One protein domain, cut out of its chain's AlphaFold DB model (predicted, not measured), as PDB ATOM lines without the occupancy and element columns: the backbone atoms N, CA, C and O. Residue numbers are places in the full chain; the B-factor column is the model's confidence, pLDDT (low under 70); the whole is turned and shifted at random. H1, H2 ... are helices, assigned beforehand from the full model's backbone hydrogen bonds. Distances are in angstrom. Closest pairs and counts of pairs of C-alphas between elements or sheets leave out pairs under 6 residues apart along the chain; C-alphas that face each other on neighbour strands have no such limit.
ATOM      1  N   THR A   9      46.956   4.745 -73.285       91.56
ATOM      2  CA  THR A   9      47.195   5.037 -71.861       91.56
ATOM      3  C   THR A   9      45.975   5.646 -71.178       91.56
ATOM      4  O   THR A   9      45.702   5.308 -70.034       91.56
ATOM      5  N   ILE A  10      45.214   6.493 -71.881       91.88
ATOM      6  CA  ILE A  10      43.969   7.075 -71.365       91.88
ATOM      7  C   ILE A  10      42.893   5.989 -71.264       91.88
ATOM      8  O   ILE A  10      42.237   5.878 -70.236       91.88
ATOM      9  N   ALA A  11      42.739   5.163 -72.305       91.81
ATOM     10  CA  ALA A  11      41.759   4.078 -72.330       91.81
ATOM     11  C   ALA A  11      42.040   2.987 -71.283       91.81
ATOM     12  O   ALA A  11      41.119   2.303 -70.846       91.81
ATOM     13  N   ALA A  12      43.301   2.829 -70.873       92.62
ATOM     14  CA  ALA A  12      43.693   1.902 -69.819       92.62
ATOM     15  C   ALA A  12      43.320   2.386 -68.407       92.62
ATOM     16  O   ALA A  12      43.337   1.574 -67.485       92.62
ATOM     17  N   VAL A  13      42.991   3.671 -68.215       94.62
ATOM     18  CA  VAL A  13      42.599   4.195 -66.899       94.62
ATOM     19  C   VAL A  13      41.226   3.655 -66.521       94.62
ATOM     20  O   VAL A  13      40.215   3.956 -67.159       94.62
ATOM     21  N   THR A  14      41.172   2.899 -65.432       96.56
ATOM     22  CA  THR A  14      39.928   2.362 -64.889       96.56
ATOM     23  C   THR A  14      39.370   3.244 -63.773       96.56
ATOM     24  O   THR A  14      40.050   4.083 -63.174       96.56
ATOM     25  N   ARG A  15      38.098   3.017 -63.425       97.31
ATOM     26  CA  ARG A  15      37.505   3.608 -62.219       97.31
ATOM     27  C   ARG A  15      38.294   3.240 -60.962       97.31
ATOM     28  O   ARG A  15      38.447   4.083 -60.080       97.31
ATOM     29  N   ASP A  16      38.768   2.003 -60.875       98.19
ATOM     30  CA  ASP A  16      39.478   1.521 -59.696       98.19
ATOM     31  C   ASP A  16      40.847   2.191 -59.553       98.19
ATOM     32  O   ASP A  16      41.218   2.531 -58.431       98.19
ATOM     33  N   ASP A  17      41.523   2.517 -60.661       96.12
ATOM     34  CA  ASP A  17      42.747   3.332 -60.645       96.12
ATOM     35  C   ASP A  17      42.483   4.726 -60.067       96.12
ATOM     36  O   ASP A  17      43.212   5.187 -59.188       96.12
ATOM     37  N   MET A  18      41.402   5.388 -60.500       96.69
ATOM     38  CA  MET A  18      41.021   6.706 -59.974       96.69
ATOM     39  C   MET A  18      40.678   6.648 -58.481       96.69
ATOM     40  O   MET A  18      41.084   7.518 -57.709       96.69
ATOM     41  N   VAL A  19      39.949   5.613 -58.051       97.06
ATOM     42  CA  VAL A  19      39.606   5.404 -56.637       97.06
ATOM     43  C   VAL A  19      40.856   5.101 -55.809       97.06
ATOM     44  O   VAL A  19      40.985   5.620 -54.700       97.06
ATOM     45  N   ALA A  20      41.777   4.284 -56.322       94.50
ATOM     46  CA  ALA A  20      43.039   3.971 -55.663       94.50
ATOM     47  C   ALA A  20      43.911   5.225 -55.522       94.50
ATOM     48  O   ALA A  20      44.370   5.526 -54.420       94.50
ATOM     49  N   TRP A  21      44.051   6.007 -56.596       93.56
ATOM     50  CA  TRP A  21      44.767   7.279 -56.577       93.56
ATOM     51  C   TRP A  21      44.153   8.256 -55.567       93.56
ATOM     52  O   TRP A  21      44.865   8.796 -54.723       93.56
ATOM     53  N   HIS A  22      42.825   8.420 -55.568       93.94
ATOM     54  CA  HIS A  22      42.134   9.277 -54.602       93.94
ATOM     55  C   HIS A  22      42.404   8.826 -53.159       93.94
ATOM     56  O   HIS A  22      42.788   9.631 -52.317       93.94
ATOM     57  N   LYS A  23      42.263   7.524 -52.868       92.44
ATOM     58  CA  LYS A  23      42.555   6.956 -51.540       92.44
ATOM     59  C   LYS A  23      44.017   7.121 -51.125       92.44
ATOM     60  O   LYS A  23      44.297   7.134 -49.931       92.44
ATOM     61  N   GLN A  24      44.947   7.218 -52.065       91.44
ATOM     62  CA  GLN A  24      46.363   7.376 -51.755       91.44
ATOM     63  C   GLN A  24      46.758   8.841 -51.543       91.44
ATOM     64  O   GLN A  24      47.482   9.135 -50.596       91.44
ATOM     65  N   TYR A  25      46.296   9.748 -52.405       91.69
ATOM     66  CA  TYR A  25      46.823  11.114 -52.482       91.69
ATOM     67  C   TYR A  25      45.865  12.190 -51.957       91.69
ATOM     68  O   TYR A  25      46.331  13.242 -51.519       91.69
ATOM     69  N   VAL A  26      44.549  11.952 -51.952       93.12
ATOM     70  CA  VAL A  26      43.546  12.920 -51.472       93.12
ATOM     71  C   VAL A  26      43.215  12.608 -50.017       93.12
ATOM     72  O   VAL A  26      42.285  11.863 -49.711       93.12
ATOM     73  N   GLN A  27      44.037  13.135 -49.110       93.62
ATOM     74  CA  GLN A  27      43.963  12.856 -47.674       93.62
ATOM     75  C   GLN A  27      44.153  14.134 -46.847       93.62
ATOM     76  O   GLN A  27      44.904  15.009 -47.279       93.62
ATOM     77  N   PRO A  28      43.568  14.250 -45.636       92.69
ATOM     78  CA  PRO A  28      43.641  15.476 -44.827       92.69
ATOM     79  C   PRO A  28      45.069  15.926 -44.516       92.69
ATOM     80  O   PRO A  28      45.354  17.112 -44.426       92.69
ATOM     81  N   ASN A  29      45.992  14.973 -44.380       92.19
ATOM     82  CA  ASN A  29      47.416  15.221 -44.152       92.19
ATOM     83  C   ASN A  29      48.227  15.489 -45.433       92.19
ATOM     84  O   ASN A  29      49.453  15.432 -45.372       92.19
ATOM     85  N   ASN A  30      47.566  15.703 -46.572       91.88
ATOM     86  CA  ASN A  30      48.173  16.000 -47.871       91.88
ATOM     87  C   ASN A  30      47.401  17.104 -48.631       91.88
ATOM     88  O   ASN A  30      47.410  17.148 -49.859       91.88
ATOM     89  N   ILE A  31      46.676  17.965 -47.910       90.94
ATOM     90  CA  ILE A  31      45.850  19.039 -48.472       90.94
ATOM     91  C   ILE A  31      46.206  20.357 -47.782       90.94
ATOM     92  O   ILE A  31      46.369  20.404 -46.564       90.94
ATOM     93  N   ILE A  32      46.274  21.432 -48.567       92.69
ATOM     94  CA  ILE A  32      46.331  22.812 -48.080       92.69
ATOM     95  C   ILE A  32      45.050  23.503 -48.536       92.69
ATOM     96  O   ILE A  32      44.730  23.495 -49.726       92.69
ATOM     97  N   LEU A  33      44.324  24.107 -47.595       93.12
ATOM     98  CA  LEU A  33      43.122  24.882 -47.878       93.12
ATOM     99  C   LEU A  33      43.419  26.368 -47.677       93.12
ATOM    100  O   LEU A  33      43.707  26.800 -46.563       93.12
ATOM    101  N   GLY A  34      43.343  27.144 -48.755       94.06
ATOM    102  CA  GLY A  34      43.417  28.600 -48.701       94.06
ATOM    103  C   GLY A  34      42.042  29.220 -48.892       94.06
ATOM    104  O   GLY A  34      41.292  28.805 -49.773       94.06
ATOM    105  N   ILE A  35      41.723  30.227 -48.083       94.62
ATOM    106  CA  ILE A  35      40.445  30.940 -48.140       94.62
ATOM    107  C   ILE A  35      40.725  32.430 -47.996       94.62
ATOM    108  O   ILE A  35      41.498  32.846 -47.135       94.62
ATOM    109  N   VAL A  36      40.097  33.229 -48.852       94.81
ATOM    110  CA  VAL A  36      40.185  34.687 -48.831       94.81
ATOM    111  C   VAL A  36      38.811  35.273 -49.133       94.81
ATOM    112  O   VAL A  36      38.086  34.747 -49.976       94.81
ATOM    113  N   GLY A  37      38.426  36.321 -48.413       94.62
ATOM    114  CA  GLY A  37      37.104  36.927 -48.528       94.62
ATOM    115  C   GLY A  37      36.729  37.728 -47.287       94.62
ATOM    116  O   GLY A  37      37.555  37.941 -46.403       94.62
ATOM    117  N   ASP A  38      35.474  38.162 -47.245       96.00
ATOM    118  CA  ASP A  38      34.896  38.910 -46.129       96.00
ATOM    119  C   ASP A  38      34.232  37.946 -45.131       96.00
ATOM    120  O   ASP A  38      33.086  37.530 -45.307       96.00
ATOM    121  N   PHE A  39      34.996  37.500 -44.133       96.75
ATOM    122  CA  PHE A  39      34.521  36.626 -43.060       96.75
ATOM    123  C   PHE A  39      35.379  36.769 -41.798       96.75
ATOM    124  O   PHE A  39      36.560  37.119 -41.860       96.75
ATOM    125  N   ASP A  40      34.808  36.419 -40.643       97.75
ATOM    126  CA  ASP A  40      35.586  36.248 -39.415       97.75
ATOM    127  C   ASP A  40      36.458  34.987 -39.509       97.75
ATOM    128  O   ASP A  40      35.968  33.878 -39.750       97.75
ATOM    129  N   SER A  41      37.771  35.156 -39.333       96.00
ATOM    130  CA  SER A  41      38.742  34.071 -39.523       96.00
ATOM    131  C   SER A  41      38.591  32.956 -38.487       96.00
ATOM    132  O   SER A  41      38.706  31.784 -38.842       96.00
ATOM    133  N   ASN A  42      38.273  33.292 -37.233       97.31
ATOM    134  CA  ASN A  42      38.109  32.299 -36.169       97.31
ATOM    135  C   ASN A  42      36.824  31.482 -36.376       97.31
ATOM    136  O   ASN A  42      36.810  30.263 -36.185       97.31
ATOM    137  N   GLU A  43      35.739  32.135 -36.795       98.06
ATOM    138  CA  GLU A  43      34.483  31.467 -37.119       98.06
ATOM    139  C   GLU A  43      34.632  30.540 -38.331       98.06
ATOM    140  O   GLU A  43      34.148  29.404 -38.294       98.06
ATOM    141  N   MET A  44      35.308  31.005 -39.385       97.88
ATOM    142  CA  MET A  44      35.574  30.205 -40.580       97.88
ATOM    143  C   MET A  44      36.443  28.989 -40.249       97.88
ATOM    144  O   MET A  44      36.095  27.872 -40.625       97.88
ATOM    145  N   GLU A  45      37.523  29.175 -39.487       96.38
ATOM    146  CA  GLU A  45      38.371  28.070 -39.040       96.38
ATOM    147  C   GLU A  45      37.560  27.021 -38.271       96.38
ATOM    148  O   GLU A  45      37.654  25.830 -38.571       96.38
ATOM    149  N   ARG A  46      36.709  27.448 -37.329       97.69
ATOM    150  CA  ARG A  46      35.831  26.535 -36.587       97.69
ATOM    151  C   ARG A  46      34.908  25.751 -37.523       97.69
ATOM    152  O   ARG A  46      34.866  24.530 -37.428       97.69
ATOM    153  N   LYS A  47      34.230  26.422 -38.465       97.56
ATOM    154  CA  LYS A  47      33.346  25.770 -39.451       97.56
ATOM    155  C   LYS A  47      34.076  24.704 -40.269       97.56
ATOM    156  O   LYS A  47      33.523  23.638 -40.514       97.56
ATOM    157  N   LEU A  48      35.315  24.973 -40.678       96.25
ATOM    158  CA  LEU A  48      36.126  24.022 -41.441       96.25
ATOM    159  C   LEU A  48      36.582  22.847 -40.585       96.25
ATOM    160  O   LEU A  48      36.520  21.704 -41.036       96.25
ATOM    161  N   ARG A  49      37.015  23.113 -39.347       95.00
ATOM    162  CA  ARG A  49      37.367  22.056 -38.394       95.00
ATOM    163  C   ARG A  49      36.183  21.133 -38.159       95.00
ATOM    164  O   ARG A  49      36.365  19.928 -38.249       95.00
ATOM    165  N   ASP A  50      34.991  21.685 -37.954       97.06
ATOM    166  CA  ASP A  50      33.768  20.903 -37.773       97.06
ATOM    167  C   ASP A  50      33.411  20.108 -39.042       97.06
ATOM    168  O   ASP A  50      33.121  18.914 -38.962       97.06
ATOM    169  N   ALA A  51      33.497  20.732 -40.223       96.31
ATOM    170  CA  ALA A  51      33.183  20.090 -41.502       96.31
ATOM    171  C   ALA A  51      34.113  18.911 -41.836       96.31
ATOM    172  O   ALA A  51      33.670  17.926 -42.427       96.31
ATOM    173  N   PHE A  52      35.390  18.997 -41.454       95.12
ATOM    174  CA  PHE A  52      36.400  17.981 -41.755       95.12
ATOM    175  C   PHE A  52      36.794  17.113 -40.551       95.12
ATOM    176  O   PHE A  52      37.628  16.222 -40.703       95.12
ATOM    177  N   ALA A  53      36.185  17.306 -39.375       94.81
ATOM    178  CA  ALA A  53      36.526  16.588 -38.141       94.81
ATOM    179  C   ALA A  53      36.431  15.061 -38.282       94.81
ATOM    180  O   ALA A  53      37.202  14.324 -37.669       94.81
TER     181      ALA A  53
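This is residues 9 to 53 of the 289 residues of the protein "Insulinase family protein" of Acidobacteriales bacterium (UniProt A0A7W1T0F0). Look for a stretched hook: H1 makes the straight arm on one side, the link runs on away from it, and H2 folds back at the far end, with no core shared by the two helices. The printed part has 45 residues with two named helices, H1 then H2, and no named strand; its class is all helix. It is extended, with a radius of gyration of the C-alphas of 16.1 A, a rod spanning 47 by 21 by 14 A.

Start at Thr 9 and go on to C-alpha 15 at (37.505, 3.608, -62.219); from there H1, residues 15 to 25, runs 15.4 A. After residues 26 to 40, find C-alpha 41 at (38.742, 34.071, -39.523), where H2 begins; it covers residues 41 to 52 and runs 16.4 A to C-alpha 52 at (36.400, 17.981, -41.755).

H1 and H2 are apart, with no C-alpha of the one within 8 A of the other. In H1 and H2 every O i to N i+4 pair is within hydrogen-bond range. Residues 9 to 27, of which 15 to 25 belong to H1, stand free, and so do residues 36 to 43, of which 41 to 43 belong to H2.

The two C-alphas farthest apart, those of Ala 12 and Asp 40, are 46.6 A from each other. The link from H1 to H2 is long, 15 residues. The printed part has no cut, its mean pLDDT is 94.8, and no printed residue is under 70.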